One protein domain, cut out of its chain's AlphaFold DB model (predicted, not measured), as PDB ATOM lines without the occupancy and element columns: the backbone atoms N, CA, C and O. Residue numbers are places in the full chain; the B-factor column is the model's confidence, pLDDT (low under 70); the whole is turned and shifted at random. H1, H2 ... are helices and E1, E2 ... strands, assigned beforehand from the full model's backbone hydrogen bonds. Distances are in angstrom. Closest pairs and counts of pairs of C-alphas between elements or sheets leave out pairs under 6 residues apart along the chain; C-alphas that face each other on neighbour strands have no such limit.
ATOM      1  N   LYS A 127      23.925  38.348  98.146       92.56
ATOM      2  CA  LYS A 127      25.216  38.970  98.461       92.56
ATOM      3  C   LYS A 127      25.751  38.553  99.827       92.56
ATOM      4  O   LYS A 127      25.020  37.992 100.647       92.56
ATOM      5  N   ASN A 128      27.005  38.922 100.076       94.62
ATOM      6  CA  ASN A 128      27.679  38.907 101.373       94.62
ATOM      7  C   ASN A 128      27.947  37.500 101.918       94.62
ATOM      8  O   ASN A 128      27.999  37.294 103.129       94.62
ATOM      9  N   LYS A 129      28.153  36.504 101.050       95.44
ATOM     10  CA  LYS A 129      28.416  35.123 101.488       95.44
ATOM     11  C   LYS A 129      29.698  35.021 102.307       95.44
ATOM     12  O   LYS A 129      29.811  34.117 103.131       95.44
ATOM     13  N   ASN A 130      30.629  35.947 102.089       95.00
ATOM     14  CA  ASN A 130      31.862  36.114 102.844       95.00
ATOM     15  C   ASN A 130      31.704  36.981 104.103       95.00
ATOM     16  O   ASN A 130      32.704  37.437 104.611       95.00
ATOM     17  N   ALA A 131      30.508  37.303 104.582       94.94
ATOM     18  CA  ALA A 131      30.380  38.087 105.808       94.94
ATOM     19  C   ALA A 131      30.566  37.210 107.064       94.94
ATOM     20  O   ALA A 131      30.270  36.017 107.022       94.94
ATOM     21  N   ASP A 132      31.015  37.777 108.189       94.19
ATOM     22  CA  ASP A 132      31.360  36.998 109.396       94.19
ATOM     23  C   ASP A 132      30.184  36.200 109.979       94.19
ATOM     24  O   ASP A 132      30.358  35.109 110.520       94.19
ATOM     25  N   GLY A 133      28.967  36.729 109.854       94.69
ATOM     26  CA  GLY A 133      27.717  36.086 110.259       94.69
ATOM     27  C   GLY A 133      27.174  35.074 109.253       94.69
ATOM     28  O   GLY A 133      26.198  34.388 109.554       94.69
ATOM     29  N   SER A 134      27.787  34.943 108.075       96.31
ATOM     30  CA  SER A 134      27.351  34.012 107.039       96.31
ATOM     31  C   SER A 134      27.619  32.560 107.455       96.31
ATOM     32  O   SER A 134      28.771  32.197 107.716       96.31
ATOM     33  N   PRO A 135      26.608  31.668 107.418       96.62
ATOM     34  CA  PRO A 135      26.820  30.231 107.593       96.62
ATOM     35  C   PRO A 135      27.841  29.646 106.606       96.62
ATOM     36  O   PRO A 135      28.531  28.684 106.936       96.62
ATOM     37  N   ILE A 136      27.983  30.236 105.413       97.06
ATOM     38  CA  ILE A 136      28.949  29.800 104.393       97.06
ATOM     39  C   ILE A 136      30.377  30.108 104.840       97.06
ATOM     40  O   ILE A 136      31.238  29.226 104.814       97.06
ATOM     41  N   PHE A 137      30.617  31.349 105.270       97.44
ATOM     42  CA  PHE A 137      31.915  31.775 105.779       97.44
ATOM     43  C   PHE A 137      32.330  30.931 106.987       97.44
ATOM     44  O   PHE A 137      33.407  30.332 106.985       97.44
ATOM     45  N   LEU A 138      31.435  30.794 107.966       97.81
ATOM     46  CA  LEU A 138      31.686  30.025 109.184       97.81
ATOM     47  C   LEU A 138      31.922  28.536 108.899       97.81
ATOM     48  O   LEU A 138      32.781  27.921 109.528       97.81
ATOM     49  N   SER A 139      31.242  27.971 107.898       97.69
ATOM     50  CA  SER A 139      31.495  26.600 107.443       97.69
ATOM     51  C   SER A 139      32.879  26.435 106.829       97.69
ATOM     52  O   SER A 139      33.568  25.460 107.128       97.69
ATOM     53  N   CYS A 140      33.325  27.389 106.006       97.38
ATOM     54  CA  CYS A 140      34.672  27.361 105.433       97.38
ATOM     55  C   CYS A 140      35.736  27.488 106.526       97.38
ATOM     56  O   CYS A 140      36.717  26.742 106.538       97.38
ATOM     57  N   LEU A 141      35.510  28.392 107.479       96.81
ATOM     58  CA  LEU A 141      36.379  28.599 108.628       96.81
ATOM     59  C   LEU A 141      36.495  27.310 109.461       96.81
ATOM     60  O   LEU A 141      37.603  26.842 109.722       96.81
ATOM     61  N   GLN A 142      35.367  26.664 109.772       96.38
ATOM     62  CA  GLN A 142      35.320  25.392 110.498       96.38
ATOM     63  C   GLN A 142      36.016  24.255 109.735       96.38
ATOM     64  O   GLN A 142      36.803  23.505 110.329       96.38
ATOM     65  N   TYR A 143      35.765  24.123 108.427       96.62
ATOM     66  CA  TYR A 143      36.412  23.124 107.568       96.62
ATOM     67  C   TYR A 143      37.941  23.261 107.608       96.62
ATOM     68  O   TYR A 143      38.669  22.276 107.743       96.62
ATOM     69  N   LEU A 144      38.431  24.503 107.606       95.56
ATOM     70  CA  LEU A 144      39.853  24.842 107.581       95.56
ATOM     71  C   LEU A 144      40.531  24.896 108.957       95.56
ATOM     72  O   LEU A 144      41.741  25.145 109.016       95.56
ATOM     73  N   ASN A 145      39.811  24.595 110.043       92.81
ATOM     74  CA  ASN A 145      40.267  24.745 111.435       92.81
ATOM     75  C   ASN A 145      40.630  26.196 111.808       92.81
ATOM     76  O   ASN A 145      41.574  26.422 112.564       92.81
ATOM     77  N   GLY A 146      39.925  27.169 111.238       91.19
ATOM     78  CA  GLY A 146      39.953  28.553 111.692       91.19
ATOM     79  C   GLY A 146      38.951  28.801 112.816       91.19
ATOM     80  O   GLY A 146      38.145  27.939 113.166       91.19
ATOM     81  N   ASN A 147      39.000  30.003 113.376       87.62
ATOM     82  CA  ASN A 147      38.116  30.460 114.438       87.62
ATOM     83  C   ASN A 147      37.728  31.929 114.227       87.62
ATOM     84  O   ASN A 147      38.369  32.677 113.488       87.62
ATOM     85  N   SER A 148      36.641  32.327 114.876       88.75
ATOM     86  CA  SER A 148      36.172  33.705 114.946       88.75
ATOM     87  C   SER A 148      35.726  33.971 116.378       88.75
ATOM     88  O   SER A 148      35.203  33.073 117.038       88.75
ATOM     89  N   SER A 149      35.983  35.182 116.864       85.31
ATOM     90  CA  SER A 149      35.591  35.614 118.211       85.31
ATOM     91  C   SER A 149      34.228  36.311 118.239       85.31
ATOM     92  O   SER A 149      33.764  36.695 119.307       85.31
ATOM     93  N   HIS A 150      33.579  36.472 117.083       87.75
ATOM     94  CA  HIS A 150      32.264  37.094 116.992       87.75
ATOM     95  C   HIS A 150      31.169  36.198 117.585       87.75
ATOM     96  O   HIS A 150      31.171  34.981 117.394       87.75
ATOM     97  N   ASP A 151      30.166  36.810 118.220       91.38
ATOM     98  CA  ASP A 151      29.025  36.097 118.816       91.38
ATOM     99  C   ASP A 151      28.286  35.210 117.803       91.38
ATOM    100  O   ASP A 151      27.821  34.117 118.132       91.38
ATOM    101  N   CYS A 152      28.219  35.639 116.537       92.06
ATOM    102  CA  CYS A 152      27.635  34.847 115.459       92.06
ATOM    103  C   CYS A 152      28.363  33.508 115.252       92.06
ATOM    104  O   CYS A 152      27.699  32.501 114.991       92.06
ATOM    105  N   ALA A 153      29.687  33.466 115.422       93.19
ATOM    106  CA  ALA A 153      30.482  32.250 115.307       93.19
ATOM    107  C   ALA A 153      30.226  31.303 116.484       93.19
ATOM    108  O   ALA A 153      30.085  30.098 116.278       93.19
ATOM    109  N   THR A 154      30.072  31.841 117.695       94.19
ATOM    110  CA  THR A 154      29.655  31.060 118.870       94.19
ATOM    111  C   THR A 154      28.281  30.432 118.648       94.19
ATOM    112  O   THR A 154      28.102  29.239 118.874       94.19
ATOM    113  N   ASN A 155      27.324  31.202 118.126       94.38
ATOM    114  CA  ASN A 155      25.965  30.720 117.872       94.38
ATOM    115  C   ASN A 155      25.882  29.695 116.728       94.38
ATOM    116  O   ASN A 155      24.952  28.892 116.690       94.38
ATOM    117  N   TYR A 156      26.846  29.698 115.805       96.56
ATOM    118  CA  TYR A 156      26.952  28.690 114.749       96.56
ATOM    119  C   TYR A 156      27.305  27.297 115.285       96.56
ATOM    120  O   TYR A 156      26.909  26.289 114.688       96.56
ATOM    121  N   LEU A 157      28.012  27.214 116.416       95.06
ATOM    122  CA  LEU A 157      28.387  25.938 117.017       95.06
ATOM    123  C   LEU A 157      27.141  25.117 117.377       95.06
ATOM    124  O   LEU A 157      26.175  25.611 117.954       95.06
ATOM    125  N   GLY A 158      27.154  23.832 117.022       93.38
ATOM    126  CA  GLY A 158      26.036  22.921 117.279       93.38
ATOM    127  C   GLY A 158      24.851  23.041 116.312       93.38
ATOM    128  O   GLY A 158      23.920  22.232 116.409       93.38
ATOM    129  N   THR A 159      24.878  23.977 115.358       96.38
ATOM    130  CA  THR A 159      23.906  24.009 114.251       96.38
ATOM    131  C   THR A 159      24.027  22.762 113.371       96.38
ATOM    132  O   THR A 159      25.043  22.068 113.385       96.38
ATOM    133  N   GLU A 160      22.991  22.456 112.587       95.69
ATOM    134  CA  GLU A 160      23.022  21.325 111.646       95.69
ATOM    135  C   GLU A 160      24.167  21.444 110.641       95.69
ATOM    136  O   GLU A 160      24.886  20.477 110.414       95.69
ATOM    137  N   MET A 161      24.387  22.646 110.109       96.19
ATOM    138  CA  MET A 161      25.485  22.901 109.186       96.19
ATOM    139  C   MET A 161      26.847  22.692 109.855       96.19
ATOM    140  O   MET A 161      27.704  22.028 109.284       96.19
ATOM    141  N   TRP A 162      27.037  23.170 111.090       97.19
ATOM    142  CA  TRP A 162      28.266  22.900 111.844       97.19
ATOM    143  C   TRP A 162      28.501  21.399 112.053       97.19
ATOM    144  O   TRP A 162      29.614  20.916 111.842       97.19
ATOM    145  N   LYS A 163      27.454  20.652 112.431       97.56
ATOM    146  CA  LYS A 163      27.532  19.196 112.635       97.56
ATOM    147  C   LYS A 163      27.932  18.478 111.351       97.56
ATOM    148  O   LYS A 163      28.814  17.625 111.394       97.56
ATOM    149  N   GLU A 164      27.331  18.857 110.227       97.62
ATOM    150  CA  GLU A 164      27.647  18.259 108.931       97.62
ATOM    151  C   GLU A 164      29.096  18.546 108.529       97.62
ATOM    152  O   GLU A 164      29.830  17.630 108.175       97.62
ATOM    153  N   VAL A 165      29.574  19.784 108.688       97.25
ATOM    154  CA  VAL A 165      30.976  20.124 108.392       97.25
ATOM    155  C   VAL A 165      31.950  19.354 109.292       97.25
ATOM    156  O   VAL A 165      32.997  18.908 108.819       97.25
ATOM    157  N   CYS A 166      31.632  19.160 110.576       96.75
ATOM    158  CA  CYS A 166      32.432  18.316 111.469       96.75
ATOM    159  C   CYS A 166      32.499  16.868 110.970       96.75
ATOM    160  O   CYS A 166      33.597  16.330 110.826       96.75
ATOM    161  N   LYS A 167      31.352  16.284 110.620       97.62
ATOM    162  CA  LYS A 167      31.265  14.934 110.057       97.62
ATOM    163  C   LYS A 167      32.081  14.800 108.766       97.62
ATOM    164  O   LYS A 167      32.896  13.891 108.647       97.62
ATOM    165  N   MET A 168      31.962  15.755 107.844       96.75
ATOM    166  CA  MET A 168      32.749  15.775 106.605       96.75
ATOM    167  C   MET A 168      34.261  15.764 106.872       96.75
ATOM    168  O   MET A 168      35.018  15.122 106.143       96.75
ATOM    169  N   LYS A 169      34.734  16.451 107.921       94.19
ATOM    170  CA  LYS A 169      36.155  16.425 108.307       94.19
ATOM    171  C   LYS A 169      36.574  15.066 108.863       94.19
ATOM    172  O   LYS A 169      37.657  14.593 108.523       94.19
ATOM    173  N   GLU A 170      35.742  14.454 109.704       95.19
ATOM    174  CA  GLU A 170      35.977  13.115 110.263       95.19
ATOM    175  C   GLU A 170      36.063  12.060 109.153       95.19
ATOM    176  O   GLU A 170      36.989  11.247 109.126       95.19
ATOM    177  N   GLU A 171      35.167  12.155 108.172       96.00
ATOM    178  CA  GLU A 171      35.111  11.294 106.988       96.00
ATOM    179  C   GLU A 171      36.180  11.636 105.936       96.00
ATOM    180  O   GLU A 171      36.306  10.944 104.926       96.00
ATOM    181  N   LYS A 172      36.999  12.671 106.175       92.94
ATOM    182  CA  LYS A 172      38.035  13.165 105.251       92.94
ATOM    183  C   LYS A 172      37.472  13.507 103.864       92.94
ATOM    184  O   LYS A 172      38.149  13.285 102.857       92.94
ATOM    185  N   ALA A 173      36.261  14.062 103.827       94.19
ATOM    186  CA  ALA A 173      35.610  14.529 102.611       94.19
ATOM    187  C   ALA A 173      36.515  15.502 101.847       94.19
ATOM    188  O   ALA A 173      37.225  16.331 102.438       94.19
ATOM    189  N   THR A 174      36.496  15.404 100.521       94.62
ATOM    190  CA  THR A 174      37.329  16.255  99.676       94.62
ATOM    191  C   THR A 174      36.832  17.698  99.704       94.62
ATOM    192  O   THR A 174      35.685  17.986 100.052       94.62
ATOM    193  N   TRP A 175      37.687  18.631  99.285       94.19
ATOM    194  CA  TRP A 175      37.278  20.027  99.136       94.19
ATOM    195  C   TRP A 175      36.102  20.195  98.162       94.19
ATOM    196  O   TRP A 175      35.233  21.033  98.384       94.19
ATOM    197  N   ASN A 176      36.029  19.363  97.119       93.19
ATOM    198  CA  ASN A 176      34.918  19.389  96.170       93.19
ATOM    199  C   ASN A 176      33.611  18.898  96.801       93.19
ATOM    200  O   ASN A 176      32.567  19.489  96.539       93.19
ATOM    201  N   ASP A 177      33.661  17.874  97.658       95.75
ATOM    202  CA  ASP A 177      32.476  17.412  98.389       95.75
ATOM    203  C   ASP A 177      31.937  18.531  99.287       95.75
ATOM    204  O   ASP A 177      30.743  18.827  99.274       95.75
ATOM    205  N   PHE A 178      32.835  19.217 100.004       96.88
ATOM    206  CA  PHE A 178      32.482  20.378 100.820       96.88
ATOM    207  C   PHE A 178      31.897  21.524  99.981       96.88
ATOM    208  O   PHE A 178      30.858  22.077 100.338       96.88
ATOM    209  N   ILE A 179      32.513  21.863  98.842       94.88
ATOM    210  CA  ILE A 179      31.975  22.880  97.926       94.88
ATOM    211  C   ILE A 179      30.562  22.505  97.471       94.88
ATOM    212  O   ILE A 179      29.669  23.348  97.516       94.88
ATOM    213  N   ASN A 180      30.344  21.255  97.059       95.00
ATOM    214  CA  ASN A 180      29.044  20.787  96.583       95.00
ATOM    215  C   ASN A 180      27.970  20.877  97.674       95.00
ATOM    216  O   ASN A 180      26.836  21.263  97.385       95.00
ATOM    217  N   TYR A 181      28.331  20.589  98.926       96.75
ATOM    218  CA  TYR A 181      27.452  20.781 100.076       96.75
ATOM    219  C   TYR A 181      27.039  22.254 100.248       96.75
ATOM    220  O   TYR A 181      25.846  22.564 100.317       96.75
ATOM    221  N   ILE A 182      28.004  23.178 100.235       96.38
ATOM    222  CA  ILE A 182      27.731  24.621 100.340       96.38
ATOM    223  C   ILE A 182      26.893  25.118  99.161       96.38
ATOM    224  O   ILE A 182      25.949  25.887  99.348       96.38
ATOM    225  N   TYR A 183      27.201  24.661  97.949       94.50
ATOM    226  CA  TYR A 183      26.404  24.961  96.770       94.50
ATOM    227  C   TYR A 183      24.964  24.505  96.968       94.50
ATOM    228  O   TYR A 183      24.066  25.331  96.840       94.50
ATOM    229  N   SER A 184      24.730  23.245  97.342       94.94
ATOM    230  CA  SER A 184      23.383  22.711  97.577       94.94
ATOM    231  C   SER A 184      22.573  23.573  98.553       94.94
ATOM    232  O   SER A 184      21.410  23.889  98.285       94.94
ATOM    233  N   TYR A 185      23.202  24.045  99.632       95.94
ATOM    234  CA  TYR A 185      22.579  24.979 100.568       95.94
ATOM    235  C   TYR A 185      22.171  26.307  99.903       95.94
ATOM    236  O   TYR A 185      21.022  26.736 100.038       95.94
ATOM    237  N   VAL A 186      23.071  26.941  99.141       95.31
ATOM    238  CA  VAL A 186      22.786  28.208  98.440       95.31
ATOM    239  C   VAL A 186      21.710  28.036  97.367       95.31
ATOM    240  O   VAL A 186      20.786  28.849  97.304       95.31
ATOM    241  N   TYR A 187      21.794  26.975  96.558       93.62
ATOM    242  CA  TYR A 187      20.782  26.630  95.553       93.62
ATOM    243  C   TYR A 187      19.407  26.470  96.208       93.62
ATOM    244  O   TYR A 187      18.436  27.043  95.732       93.62
ATOM    245  N   SER A 188      19.331  25.794  97.356       95.38
ATOM    246  CA  SER A 188      18.061  25.585  98.054       95.38
ATOM    247  C   SER A 188      17.418  26.888  98.548       95.38
ATOM    248  O   SER A 188      16.193  27.024  98.528       95.38
ATOM    249  N   ILE A 189      18.224  27.864  98.985       96.12
ATOM    250  CA  ILE A 189      17.735  29.202  99.362       96.12
ATOM    251  C   ILE A 189      17.213  29.943  98.131       96.12
ATOM    252  O   ILE A 189      16.146  30.553  98.181       96.12
ATOM    253  N   TYR A 190      17.961  29.882  97.029       93.62
ATOM    254  CA  TYR A 190      17.573  30.509  95.772       93.62
ATOM    255  C   TYR A 190      16.267  29.925  95.220       93.62
ATOM    256  O   TYR A 190      15.341  30.675  94.915       93.62
ATOM    257  N   ASP A 191      16.155  28.599  95.169       95.12
ATOM    258  CA  ASP A 191      14.950  27.912  94.704       95.12
ATOM    259  C   ASP A 191      13.743  28.288  95.563       95.12
ATOM    260  O   ASP A 191      12.671  28.599  95.041       95.12
ATOM    261  N   TYR A 192      13.923  28.347  96.888       96.88
ATOM    262  CA  TYR A 192      12.880  28.832  97.785       96.88
ATOM    263  C   TYR A 192      12.469  30.279  97.474       96.88
ATOM    264  O   TYR A 192      11.273  30.563  97.414       96.88
ATOM    265  N   GLN A 193      13.428  31.181  97.240       95.81
ATOM    266  CA  GLN A 193      13.154  32.573  96.874       95.81
ATOM    267  C   GLN A 193      12.318  32.672  95.591       95.81
ATOM    268  O   GLN A 193      11.318  33.390  95.555       95.81
ATOM    269  N   GLU A 194      12.709  31.948  94.541       94.44
ATOM    270  CA  GLU A 194      12.023  31.970  93.245       94.44
ATOM    271  C   GLU A 194      10.602  31.406  93.348       94.44
ATOM    272  O   GLU A 194       9.652  32.025  92.856       94.44
ATOM    273  N   ILE A 195      10.432  30.272  94.037       95.62
ATOM    274  CA  ILE A 195       9.116  29.668  94.280       95.62
ATOM    275  C   ILE A 195       8.235  30.638  95.070       95.62
ATOM    276  O   ILE A 195       7.130  30.962  94.628       95.62
ATOM    277  N   PHE A 196       8.745  31.174  96.183       95.38
ATOM    278  CA  PHE A 196       8.004  32.107  97.027       95.38
ATOM    279  C   PHE A 196       7.555  33.343  96.240       95.38
ATOM    280  O   PHE A 196       6.388  33.736  96.307       95.38
ATOM    281  N   ASN A 197       8.459  33.945  95.467       94.12
ATOM    282  CA  ASN A 197       8.171  35.135  94.670       94.12
ATOM    283  C   ASN A 197       7.151  34.856  93.570       94.12
ATOM    284  O   ASN A 197       6.260  35.672  93.335       94.12
ATOM    285  N   LYS A 198       7.232  33.693  92.917       92.50
ATOM    286  CA  LYS A 198       6.258  33.278  91.905       92.50
ATOM    287  C   LYS A 198       4.866  33.079  92.506       92.50
ATOM    288  O   LYS A 198       3.877  33.494  91.904       92.50
ATOM    289  N   GLU A 199       4.779  32.488  93.693       92.06
ATOM    290  CA  GLU A 199       3.511  32.262  94.397       92.06
ATOM    291  C   GLU A 199       2.892  33.561  94.934       92.06
ATOM    292  O   GLU A 199       1.665  33.709  94.940       92.06
ATOM    293  N   ASN A 200       3.733  34.525  95.324       88.19
ATOM    294  CA  ASN A 200       3.328  35.792  95.935       88.19
ATOM    295  C   ASN A 200       3.335  36.991  94.980       88.19
ATOM    296  O   ASN A 200       2.980  38.100  95.392       88.19
ATOM    297  N   ILE A 201       3.632  36.779  93.694       82.31
ATOM    298  CA  ILE A 201       3.615  37.839  92.680       82.31
ATOM    299  C   ILE A 201       2.261  38.548  92.644       82.31
ATOM    300  O   ILE A 201       2.199  39.773  92.584       82.31
ATOM    301  N   LEU A 202       1.169  37.784  92.760       76.81
ATOM    302  CA  LEU A 202      -0.176  38.341  92.809       76.81
ATOM    303  C   LEU A 202      -0.392  39.116  94.101       76.81
ATOM    304  O   LEU A 202      -0.995  40.170  94.044       76.81
ATOM    305  N   ASN A 203       0.165  38.706  95.239       80.38
ATOM    306  CA  ASN A 203       0.074  39.466  96.492       80.38
ATOM    307  C   ASN A 203       0.912  40.755  96.470       80.38
ATOM    308  O   ASN A 203       0.745  41.606  97.338       80.38
ATOM    309  N   GLY A 204       1.749  40.946  95.443       83.69
ATOM    310  CA  GLY A 204       2.670  42.072  95.352       83.69
ATOM    311  C   GLY A 204       3.798  41.974  96.374       83.69
ATOM    312  O   GLY A 204       4.363  42.996  96.729       83.69
ATOM    313  N   ILE A 205       4.105  40.779  96.883       88.88
ATOM    314  CA  ILE A 205       5.202  40.570  97.828       88.88
ATOM    315  C   ILE A 205       6.332  39.887  97.073       88.88
ATOM    316  O   ILE A 205       6.133  38.838  96.462       88.88
ATOM    317  N   ASN A 206       7.512  40.486  97.134       93.19
ATOM    318  CA  ASN A 206       8.746  39.914  96.633       93.19
ATOM    319  C   ASN A 206       9.779  39.913  97.759       93.19
ATOM    320  O   ASN A 206       9.890  40.894  98.500       93.19
ATOM    321  N   ILE A 207      10.516  38.818  97.890       95.25
ATOM    322  CA  ILE A 207      11.602  38.675  98.844       95.25
ATOM    323  C   ILE A 207      12.939  38.495  98.129       95.25
ATOM    324  O   ILE A 207      13.025  37.867  97.070       95.25
ATOM    325  N   ALA A 208      13.986  39.009  98.759       95.38
ATOM    326  CA  ALA A 208      15.372  38.765  98.394       95.38
ATOM    327  C   ALA A 208      16.169  38.343  99.631       95.38
ATOM    328  O   ALA A 208      15.840  38.751 100.747       95.38
ATOM    329  N   PHE A 209      17.232  37.570  99.433       95.81
ATOM    330  CA  PHE A 209      18.147  37.183 100.504       95.81
ATOM    331  C   PHE A 209      19.535  37.788 100.324       95.81
ATOM    332  O   PHE A 209      20.053  37.844  99.212       95.81
ATOM    333  N   ASN A 210      20.151  38.153 101.442       95.69
ATOM    334  CA  ASN A 210      21.587  38.358 101.593       95.69
ATOM    335  C   ASN A 210      22.067  37.560 102.810       95.69
ATOM    336  O   ASN A 210      21.260  37.049 103.586       95.69
ATOM    337  N   PHE A 211      23.375  37.464 103.002       96.00
ATOM    338  CA  PHE A 211      23.952  36.959 104.244       96.00
ATOM    339  C   PHE A 211      24.307  38.108 105.192       96.00
ATOM    340  O   PHE A 211      24.728  39.185 104.763       96.00
ATOM    341  N   GLY A 212      24.078  37.875 106.484       92.94
ATOM    342  CA  GLY A 212      24.289  38.856 107.543       92.94
ATOM    343  C   GLY A 212      25.760  39.010 107.933       92.94
ATOM    344  O   GLY A 212      26.533  38.054 107.867       92.94
ATOM    345  N   TYR A 213      26.134  40.210 108.378       90.88
ATOM    346  CA  TYR A 213      27.489  40.514 108.843       90.88
ATOM    347  C   TYR A 213      27.753  40.011 110.254       90.88
ATOM    348  O   TYR A 213      28.806  39.437 110.492       90.88
ATOM    349  N   TYR A 214      26.798  40.163 111.171       87.19
ATOM    350  CA  TYR A 214      26.975  39.787 112.582       87.19
ATOM    351  C   TYR A 214      25.740  39.096 113.171       87.19
ATOM    352  O   TYR A 214      25.698  38.735 114.346       87.19
ATOM    353  N   GLU A 215      24.704  38.897 112.361       89.31
ATOM    354  CA  GLU A 215      23.436  38.348 112.797       89.31
ATOM    355  C   GLU A 215      23.524  36.829 112.960       89.31
ATOM    356  O   GLU A 215      24.155  36.118 112.181       89.31
ATOM    357  N   SER A 216      22.835  36.305 113.972       92.06
ATOM    358  CA  SER A 216      22.723  34.855 114.180       92.06
ATOM    359  C   SER A 216      21.432  34.269 113.606       92.06
ATOM    360  O   SER A 216      21.381  33.086 113.290       92.06
ATOM    361  N   GLY A 217      20.374  35.067 113.457       93.12
ATOM    362  CA  GLY A 217      19.077  34.625 112.936       93.12
ATOM    363  C   GLY A 217      18.733  35.241 111.583       93.12
ATOM    364  O   GLY A 217      19.580  35.834 110.928       93.12
ATOM    365  N   LEU A 218      17.465  35.142 111.182       94.94
ATOM    366  CA  LEU A 218      16.963  35.830 109.992       94.94
ATOM    367  C   LEU A 218      16.562  37.270 110.351       94.94
ATOM    368  O   LEU A 218      15.605  37.477 111.108       94.94
ATOM    369  N   ARG A 219      17.246  38.281 109.817       92.56
ATOM    370  CA  ARG A 219      16.850  39.690 109.978       92.56
ATOM    371  C   ARG A 219      16.002  40.125 108.787       92.56
ATOM    372  O   ARG A 219      16.328  39.797 107.658       92.56
ATOM    373  N   LYS A 220      14.907  40.847 109.035       91.81
ATOM    374  CA  LYS A 220      14.168  41.556 107.981       91.81
ATOM    375  C   LYS A 220      14.825  42.927 107.865       91.81
ATOM    376  O   LYS A 220      14.761  43.677 108.835       91.81
ATOM    377  N   ASP A 221      15.513  43.192 106.764       83.94
ATOM    378  CA  ASP A 221      16.395  44.353 106.651       83.94
ATOM    379  C   ASP A 221      15.726  45.483 105.879       83.94
ATOM    380  O   ASP A 221      15.179  46.395 106.489       83.94
ATOM    381  N   ILE A 222      15.677  45.390 104.552       79.19
ATOM    382  CA  ILE A 222      15.182  46.471 103.697       79.19
ATOM    383  C   ILE A 222      13.755  46.185 103.240       79.19
ATOM    384  O   ILE A 222      13.471  45.113 102.716       79.19
ATOM    385  N   GLU A 223      12.863  47.168 103.364       84.44
ATOM    386  CA  GLU A 223      11.550  47.152 102.712       84.44
ATOM    387  C   GLU A 223      11.425  48.347 101.758       84.44
ATOM    388  O   GLU A 223      11.666  49.497 102.131       84.44
ATOM    389  N   THR A 224      11.078  48.072 100.502       84.94
ATOM    390  CA  THR A 224      10.652  49.087  99.531       84.94
ATOM    391  C   THR A 224       9.173  48.903  99.267       84.94
ATOM    392  O   THR A 224       8.744  47.814  98.880       84.94
ATOM    393  N   ILE A 225       8.404  49.972  99.450       84.31
ATOM    394  CA  ILE A 225       6.963  49.963  99.223       84.31
ATOM    395  C   ILE A 225       6.658  50.834  98.011       84.31
ATOM    396  O   ILE A 225       6.865  52.048  98.027       84.31
ATOM    397  N   THR A 226       6.112  50.218  96.972       83.38
ATOM    398  CA  THR A 226       5.625  50.916  95.785       83.38
ATOM    399  C   THR A 226       4.110  50.878  95.792       83.38
ATOM    400  O   THR A 226       3.507  49.808  95.699       83.38
ATOM    401  N   LYS A 227       3.482  52.045  95.900       80.31
ATOM    402  CA  LYS A 227       2.032  52.200  95.776       80.31
ATOM    403  C   LYS A 227       1.723  52.762  94.399       80.31
ATOM    404  O   LYS A 227       2.186  53.844  94.045       80.31
ATOM    405  N   VAL A 228       0.943  52.024  93.624       74.75
ATOM    406  CA  VAL A 228       0.491  52.436  92.298       74.75
ATOM    407  C   VAL A 228      -1.016  52.613  92.335       74.75
ATOM    408  O   VAL A 228      -1.745  51.659  92.593       74.75
ATOM    409  N   SER A 229      -1.495  53.824  92.067       73.81
ATOM    410  CA  SER A 229      -2.914  54.056  91.796       73.81
ATOM    411  C   SER A 229      -3.179  53.776  90.324       73.81
ATOM    412  O   SER A 229      -2.634  54.462  89.458       73.81
ATOM    413  N   VAL A 230      -4.002  52.767  90.056       72.75
ATOM    414  CA  VAL A 230      -4.416  52.344  88.718       72.75
ATOM    415  C   VAL A 230      -5.884  52.695  88.537       72.75
ATOM    416  O   VAL A 230      -6.709  52.351  89.377       72.75
ATOM    417  N   TRP A 231      -6.223  53.383  87.453       73.81
ATOM    418  CA  TRP A 231      -7.621  53.624  87.100       73.81
ATOM    419  C   TRP A 231      -8.269  52.344  86.551       73.81
ATOM    420  O   TRP A 231      -7.857  51.843  85.502       73.81
ATOM    421  N   ASP A 232      -9.278  51.821  87.245       69.62
ATOM    422  CA  ASP A 232     -10.138  50.742  86.764       69.62
ATOM    423  C   ASP A 232     -11.260  51.349  85.914       69.62
ATOM    424  O   ASP A 232     -12.171  52.006  86.420       69.62
ATOM    425  N   ARG A 233     -11.200  51.141  84.595       66.75
ATOM    426  CA  ARG A 233     -12.209  51.675  83.665       66.75
ATOM    427  C   ARG A 233     -13.566  50.999  83.787       66.75
ATOM    428  O   ARG A 233     -14.564  51.649  83.493       66.75
ATOM    429  N   TYR A 234     -13.607  49.726  84.181       71.94
ATOM    430  CA  TYR A 234     -14.861  48.983  84.301       71.94
ATOM    431  C   TYR A 234     -15.635  49.452  85.528       71.94
ATOM    432  O   TYR A 234     -16.831  49.715  85.435       71.94
ATOM    433  N   LYS A 235     -14.935  49.622  86.653       73.88
ATOM    434  CA  LYS A 235     -15.523  50.115  87.908       73.88
ATOM    435  C   LYS A 235     -15.556  51.647  88.011       73.88
ATOM    436  O   LYS A 235     -16.208  52.175  88.902       73.88
ATOM    437  N   LYS A 236     -14.903  52.361  87.082       78.56
ATOM    438  CA  LYS A 236     -14.739  53.829  87.070       78.56
ATOM    439  C   LYS A 236     -14.183  54.373  88.396       78.56
ATOM    440  O   LYS A 236     -14.633  55.406  88.886       78.56
ATOM    441  N   GLU A 237     -13.196  53.685  88.964       76.38
ATOM    442  CA  GLU A 237     -12.574  54.052  90.240       76.38
ATOM    443  C   GLU A 237     -11.050  53.864  90.216       76.38
ATOM    444  O   GLU A 237     -10.506  53.110  89.408       76.38
ATOM    445  N   PHE A 238     -10.330  54.539  91.116       68.56
ATOM    446  CA  PHE A 238      -8.902  54.287  91.315       68.56
ATOM    447  C   PHE A 238      -8.694  53.113  92.272       68.56
ATOM    448  O   PHE A 238      -9.075  53.175  93.439       68.56
ATOM    449  N   LYS A 239      -7.985  52.082  91.812       71.62
ATOM    450  CA  LYS A 239      -7.526  50.961  92.630       71.62
ATOM    451  C   LYS A 239      -6.076  51.176  93.051       71.62
ATOM    452  O   LYS A 239      -5.206  51.439  92.223       71.62
ATOM    453  N   SER A 240      -5.799  51.046  94.345       70.94
ATOM    454  CA  SER A 240      -4.430  51.089  94.865       70.94
ATOM    455  C   SER A 240      -3.813  49.695  94.841       70.94
ATOM    456  O   SER A 240      -4.359  48.747  95.406       70.94
ATOM    457  N   ILE A 241      -2.659  49.565  94.199       76.00
ATOM    458  CA  ILE A 241      -1.846  48.354  94.186       76.00
ATOM    459  C   ILE A 241      -0.594  48.646  94.995       76.00
ATOM    460  O   ILE A 241       0.166  49.552  94.671       76.00
ATOM    461  N   THR A 242      -0.372  47.873  96.053       80.94
ATOM    462  CA  THR A 242       0.861  47.951  96.841       80.94
ATOM    463  C   THR A 242       1.755  46.774  96.482       80.94
ATOM    464  O   THR A 242       1.319  45.626  96.563       80.94
ATOM    465  N   ALA A 243       2.989  47.069  96.086       84.31
ATOM    466  CA  ALA A 243       4.067  46.104  95.956       84.31
ATOM    467  C   ALA A 243       5.095  46.339  97.070       84.31
ATOM    468  O   ALA A 243       5.465  47.480  97.346       84.31
ATOM    469  N   LYS A 244       5.532  45.263  97.717       88.31
ATOM    470  CA  LYS A 244       6.522  45.240  98.789       88.31
ATOM    471  C   LYS A 244       7.691  44.376  98.342       88.31
ATOM    472  O   LYS A 244       7.510  43.183  98.109       88.31
ATOM    473  N   ASN A 245       8.872  44.971  98.258       90.06
ATOM    474  CA  ASN A 245      10.123  44.239  98.077       90.06
ATOM    475  C   ASN A 245      10.836  44.200  99.424       90.06
ATOM    476  O   ASN A 245      11.094  45.259  99.996       90.06
ATOM    477  N   ILE A 246      11.100  43.004  99.940       92.94
ATOM    478  CA  ILE A 246      11.618  42.792 101.291       92.94
ATOM    479  C   ILE A 246      12.916  41.996 101.213       92.94
ATOM    480  O   ILE A 246      12.938  40.882 100.702       92.94
ATOM    481  N   THR A 247      13.997  42.531 101.759       94.38
ATOM    482  CA  THR A 247      15.271  41.821 101.866       94.38
ATOM    483  C   THR A 247      15.418  41.210 103.254       94.38
ATOM    484  O   THR A 247      15.140  41.862 104.263       94.38
ATOM    485  N   PHE A 248      15.861  39.958 103.304       95.75
ATOM    486  CA  PHE A 248      16.210  39.265 104.534       95.75
ATOM    487  C   PHE A 248      17.703  38.947 104.579       95.75
ATOM    488  O   PHE A 248      18.238  38.384 103.626       95.75
ATOM    489  N   ASP A 249      18.338  39.225 105.715       95.94
ATOM    490  CA  ASP A 249      19.717  38.818 105.973       95.94
ATOM    491  C   ASP A 249      19.737  37.499 106.745       95.94
ATOM    492  O   ASP A 249      19.124  37.361 107.811       95.94
ATOM    493  N   ILE A 250      20.437  36.521 106.185       97.12
ATOM    494  CA  ILE A 250      20.595  35.170 106.711       97.12
ATOM    495  C   ILE A 250      21.808  35.148 107.639       97.12
ATOM    496  O   ILE A 250      22.944  35.293 107.191       97.12
ATOM    497  N   GLY A 251      21.551  34.957 108.930       96.69
ATOM    498  CA  GLY A 251      22.578  34.830 109.957       96.69
ATOM    499  C   GLY A 251      23.030  33.397 110.238       96.69
ATOM    500  O   GLY A 251      22.509  32.421 109.693       96.69
ATOM    501  N   SER A 252      23.975  33.283 111.164       96.50
ATOM    502  CA  SER A 252      24.814  32.097 111.371       96.50
ATOM    503  C   SER A 252      24.094  30.805 111.781       96.50
ATOM    504  O   SER A 252      24.627  29.717 111.586       96.50
ATOM    505  N   THR A 253      22.872  30.875 112.316       95.94
ATOM    506  CA  THR A 253      22.116  29.702 112.808       95.94
ATOM    507  C   THR A 253      21.060  29.184 111.833       95.94
ATOM    508  O   THR A 253      20.225  28.340 112.192       95.94
ATOM    509  N   MET A 254      21.034  29.734 110.619       96.56
ATOM    510  CA  MET A 254      19.957  29.531 109.658       96.56
ATOM    511  C   MET A 254      20.220  28.338 108.735       96.56
ATOM    512  O   MET A 254      21.121  28.359 107.899       96.56
ATOM    513  N   ASN A 255      19.363  27.322 108.827       95.44
ATOM    514  CA  ASN A 255      19.165  26.323 107.776       95.44
ATOM    515  C   ASN A 255      17.939  26.699 106.918       95.44
ATOM    516  O   ASN A 255      17.206  27.637 107.247       95.44
ATOM    517  N   LEU A 256      17.696  25.965 105.830       96.12
ATOM    518  CA  LEU A 256      16.587  26.254 104.917       96.12
ATOM    519  C   LEU A 256      15.220  26.251 105.619       96.12
ATOM    520  O   LEU A 256      14.403  27.142 105.385       96.12
ATOM    521  N   ASP A 257      14.970  25.279 106.492       96.00
ATOM    522  CA  ASP A 257      13.672  25.138 107.155       96.00
ATOM    523  C   ASP A 257      13.401  26.287 108.131       96.00
ATOM    524  O   ASP A 257      12.309  26.860 108.140       96.00
ATOM    525  N   ARG A 258      14.423  26.716 108.879       95.75
ATOM    526  CA  ARG A 258      14.361  27.913 109.726       95.75
ATOM    527  C   ARG A 258      14.154  29.175 108.901       95.75
ATOM    528  O   ARG A 258      13.367  30.024 109.314       95.75
ATOM    529  N   ILE A 259      14.805  29.303 107.741       97.19
ATOM    530  CA  ILE A 259      14.582  30.437 106.831       97.19
ATOM    531  C   ILE A 259      13.106  30.483 106.423       97.19
ATOM    532  O   ILE A 259      12.453  31.501 106.648       97.19
ATOM    533  N   LYS A 260      12.547  29.376 105.919       96.81
ATOM    534  CA  LYS A 260      11.129  29.279 105.519       96.81
ATOM    535  C   LYS A 260      10.177  29.643 106.662       96.81
ATOM    536  O   LYS A 260       9.239  30.429 106.485       96.81
ATOM    537  N   GLN A 261      10.440  29.105 107.853       95.25
ATOM    538  CA  GLN A 261       9.653  29.373 109.054       95.25
ATOM    539  C   GLN A 261       9.700  30.859 109.438       95.25
ATOM    540  O   GLN A 261       8.662  31.477 109.692       95.25
ATOM    541  N   PHE A 262      10.895  31.456 109.478       94.81
ATOM    542  CA  PHE A 262      11.067  32.839 109.911       94.81
ATOM    543  C   PHE A 262      10.612  33.861 108.876       94.81
ATOM    544  O   PHE A 262      10.091  34.893 109.294       94.81
ATOM    545  N   VAL A 263      10.741  33.590 107.574       94.94
ATOM    546  CA  VAL A 263      10.143  34.429 106.522       94.94
ATOM    547  C   VAL A 263       8.638  34.512 106.746       94.94
ATOM    548  O   VAL A 263       8.107  35.604 106.934       94.94
ATOM    549  N   THR A 264       7.967  33.363 106.845       90.69
ATOM    550  CA  THR A 264       6.514  33.305 107.069       90.69
ATOM    551  C   THR A 264       6.117  34.068 108.336       90.69
ATOM    552  O   THR A 264       5.233  34.923 108.307       90.69
ATOM    553  N   LYS A 265       6.829  33.838 109.447       90.75
ATOM    554  CA  LYS A 265       6.568  34.527 110.719       90.75
ATOM    555  C   LYS A 265       6.781  36.043 110.629       90.75
ATOM    556  O   LYS A 265       5.985  36.794 111.179       90.75
ATOM    557  N   LYS A 266       7.847  36.508 109.973       91.12
ATOM    558  CA  LYS A 266       8.206  37.938 109.888       91.12
ATOM    559  C   LYS A 266       7.386  38.716 108.867       91.12
ATOM    560  O   LYS A 266       7.343  39.936 108.956       91.12
ATOM    561  N   LEU A 267       6.771  38.034 107.906       88.94
ATOM    562  CA  LEU A 267       5.803  38.645 106.998       88.94
ATOM    563  C   LEU A 267       4.420  38.778 107.646       88.94
ATOM    564  O   LEU A 267       3.737  39.766 107.392       88.94
ATOM    565  N   ASN A 268       4.034  37.817 108.490       83.25
ATOM    566  CA  ASN A 268       2.733  37.818 109.168       83.25
ATOM    567  C   ASN A 268       2.713  38.679 110.437       83.25
ATOM    568  O   ASN A 268       1.676  39.236 110.790       83.25
ATOM    569  N   ASN A 269       3.846  38.791 111.125       74.81
ATOM    570  CA  ASN A 269       3.984  39.663 112.284       74.81
ATOM    571  C   ASN A 269       4.427  41.055 111.818       74.81
ATOM    572  O   ASN A 269       5.235  41.156 110.897       74.81
ATOM    573  N   ASP A 270       3.981  42.119 112.491       65.25
ATOM    574  CA  ASP A 270       4.362  43.517 112.204       65.25
ATOM    575  C   ASP A 270       5.823  43.837 112.607       65.25
ATOM    576  O   ASP A 270       6.148  44.877 113.179       65.25
ATOM    577  N   VAL A 271       6.742  42.899 112.352       70.44
ATOM    578  CA  VAL A 271       8.178  43.088 112.527       70.44
ATOM    579  C   VAL A 271       8.624  44.099 111.478       70.44
ATOM    580  O   VAL A 271       8.702  43.808 110.276       70.44
ATOM    581  N   ARG A 272       8.886  45.316 111.951       66.94
ATOM    582  CA  ARG A 272       9.299  46.436 111.110       66.94
ATOM    583  C   ARG A 272      10.661  46.147 110.484       66.94
ATOM    584  O   ARG A 272      11.588  45.720 111.165       66.94
ATOM    585  N   ALA A 273      10.739  46.366 109.178       73.00
ATOM    586  CA  ALA A 273      11.994  46.472 108.448       73.00
ATOM    587  C   ALA A 273      12.481  47.923 108.462       73.00
ATOM    588  O   ALA A 273      11.695  48.843 108.713       73.00
ATOM    589  N   ASN A 274      13.740  48.132 108.095       76.62
ATOM    590  CA  ASN A 274      14.231  49.436 107.681       76.62
ATOM    591  C   ASN A 274      13.594  49.778 106.324       76.62
ATOM    592  O   ASN A 274      13.931  49.210 105.282       76.62
ATOM    593  N   ILE A 275      12.616  50.685 106.328       74.88
ATOM    594  CA  ILE A 275      11.971  51.129 105.090       74.88
ATOM    595  C   ILE A 275      12.947  52.048 104.358       74.88
ATOM    596  O   ILE A 275      13.217  53.159 104.808       74.88
ATOM    597  N   SER A 276      13.471  51.579 103.229       74.88
ATOM    598  CA  SER A 276      14.458  52.325 102.435       74.88
ATOM    599  C   SER A 276      13.811  53.342 101.499       74.88
ATOM    600  O   SER A 276      14.388  54.389 101.219       74.88
ATOM    601  N   CYS A 277      12.612  53.040 100.998       73.81
ATOM    602  CA  CYS A 277      11.919  53.883 100.039       73.81
ATOM    603  C   CYS A 277      10.411  53.617 100.056       73.81
ATOM    604  O   CYS A 277       9.956  52.469 100.097       73.81
ATOM    605  N   ILE A 278       9.641  54.702  99.976       76.50
ATOM    606  CA  ILE A 278       8.215  54.673  99.660       76.50
ATOM    607  C   ILE A 278       8.027  55.483  98.382       76.50
ATOM    608  O   ILE A 278       8.293  56.683  98.364       76.50
ATOM    609  N   SER A 279       7.550  54.834  97.322       75.56
ATOM    610  CA  SER A 279       7.229  55.500  96.058       75.56
ATOM    611  C   SER A 279       5.727  55.451  95.793       75.56
ATOM    612  O   SER A 279       5.082  54.415  95.964       75.56
ATOM    613  N   ASN A 280       5.164  56.590  95.387       74.69
ATOM    614  CA  ASN A 280       3.757  56.726  95.025       74.69
ATOM    615  C   ASN A 280       3.675  57.106  93.548       74.69
ATOM    616  O   ASN A 280       4.048  58.216  93.177       74.69
ATOM    617  N   ASN A 281       3.172  56.200  92.716       68.38
ATOM    618  CA  ASN A 281       3.025  56.419  91.281       68.38
ATOM    619  C   ASN A 281       1.541  56.424  90.899       68.38
ATOM    620  O   ASN A 281       0.753  55.616  91.391       68.38
ATOM    621  N   LYS A 282       1.152  57.318  89.989       56.59
ATOM    622  CA  LYS A 282      -0.164  57.284  89.339       56.59
ATOM    623  C   LYS A 282       0.035  56.781  87.916       56.59
ATOM    624  O   LYS A 282       0.773  57.400  87.157       56.59
ATOM    625  N   MET A 283      -0.603  55.670  87.560       59.16
ATOM    626  CA  MET A 283      -0.594  55.153  86.192       59.16
ATOM    627  C   MET A 283      -2.022  55.032  85.674       59.16
ATOM    628  O   MET A 283      -2.902  54.476  86.330       59.16
ATOM    629  N   VAL A 284      -2.240  55.536  84.462       53.59
ATOM    630  CA  VAL A 284      -3.466  55.308  83.697       53.59
ATOM    631  C   VAL A 284      -3.159  54.182  82.718       53.59
ATOM    632  O   VAL A 284      -2.350  54.360  81.812       53.59
ATOM    633  N   CYS A 285      -3.749  53.004  82.918       50.47
ATOM    634  CA  CYS A 285      -3.535  51.865  82.025       50.47
ATOM    635  C   CYS A 285      -4.646  51.804  80.961       50.47
ATOM    636  O   CYS A 285      -5.834  51.817  81.295       50.47
ATOM    637  N   ASP A 286      -4.270  51.742  79.679       45.00
ATOM    638  CA  ASP A 286      -5.140  51.313  78.572       45.00
ATOM    639  C   ASP A 286      -5.301  49.794  78.598       45.00
ATOM    640  O   ASP A 286      -4.341  49.042  78.757       45.00
ATOM    641  N   SER A 287      -6.547  49.338  78.499       43.91
ATOM    642  CA  SER A 287      -7.006  47.983  78.820       43.91
ATOM    643  C   SER A 287      -6.526  46.878  77.865       43.91
ATOM    644  O   SER A 287      -7.066  45.777  77.917       43.91
ATOM    645  N   ASN A 288      -5.511  47.113  77.025       46.59
ATOM    646  CA  ASN A 288      -5.179  46.213  75.915       46.59
ATOM    647  C   ASN A 288      -3.830  45.480  75.979       46.59
ATOM    648  O   ASN A 288      -3.479  44.775  75.038       46.59
ATOM    649  N   THR A 289      -3.071  45.555  77.073       47.22
ATOM    650  CA  THR A 289      -1.750  44.896  77.129       47.22
ATOM    651  C   THR A 289      -1.488  44.215  78.461       47.22
ATOM    652  O   THR A 289      -1.146  44.898  79.417       47.22
ATOM    653  N   LYS A 290      -1.588  42.872  78.493       46.12
ATOM    654  CA  LYS A 290      -1.055  41.891  79.481       46.12
ATOM    655  C   LYS A 290      -1.364  42.079  80.988       46.12
ATOM    656  O   LYS A 290      -1.375  41.084  81.707       46.12
TER     657      LYS A 290
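AT A GLANCE: This is residues 127 to 290 of the 316 residues of an uncharacterized protein of Clostridium beijerinckii (UniProt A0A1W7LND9). This is a long rod with the three short helices H1, H2 and H3 clustered at one end and the hairpin of E2 and E3 reaching to the other, with E4 beside E2. The long helix H4 runs lengthwise from the helical end over the edge strand E1, while H5 packs on the sheet near Leu 218 of E2 and Ile 250 of E3. The 164 printed residues include five named helices and four named strands, in the order H1 H2 H3 H4 E1 E2 E3 H5 E4, and the class is mixed, helices and strands. The mixed sheet runs E1 E3 E2 E4. The whole is loose, with a radius of gyration of the C-alphas of 20.2 A and spans of 69 by 29 by 22 A.

HOW THE PARTS SIT: Start at H1, residues 135 to 143, and go on to H2, residues 151 to 156: they only just touch, with 3 pairs of C-alphas within 8 A, the closest being Leu 138 and Ala 153 at 6.6 A. H3, residues 160 to 170, touches H1 at a shallow tilt of 23 degrees, the same way; their closest C-alphas, Tyr 143 and Val 165, are 6.3 A apart. Next, H4, residues 175 to 200, is on the sheet at a height of 11.2 A, over E1, residues 205 to 211, and E3, residues 237 to 250. E1 and E3 are parallel, with N 208 and O 246 within hydrogen-bond range at 2.9 A. E2, residues 218 to 232, forms an antiparallel hairpin with E3, where N 226 and O 243 are 2.8 A apart. H5, residues 256 to 268, is on one face of the sheet, making two layers, helix over sheet, at a height of 9.0 A. Residues 256 to 260 of H5 alone touch H4, closest at the C-alphas of Ile 189 and Leu 256, 6.4 A apart. E4, residues 274 to 283, is parallel to E2, with N 227 and O 279 2.9 A apart. In H1, H2, H3, H4 and H5 every O i to N i+4 pair is within hydrogen-bond range.

IN THESE COORDINATES: Find C-alpha 135 at (26.820, 30.231, 107.593), where H1 begins. From C-alpha 175 at (37.278, 20.027, 99.136), H4 runs 37.6 A. E2 is 38.7 A long and bends by 56 degrees at residue 221; E3 is 41.6 A long. E4 runs 26.7 A to C-alpha 283 at (-0.594, 55.153, 86.192).

THE WHOLE: The two C-alphas farthest apart, those of Lys 172 and Lys 236, are 69.1 A apart. The printed part has no cut and no long link. The sheet is twisted. Mean pLDDT of the printed part is 87.3; residues 232 to 233, 238, 270, 272 and 281 to 290 are under 70.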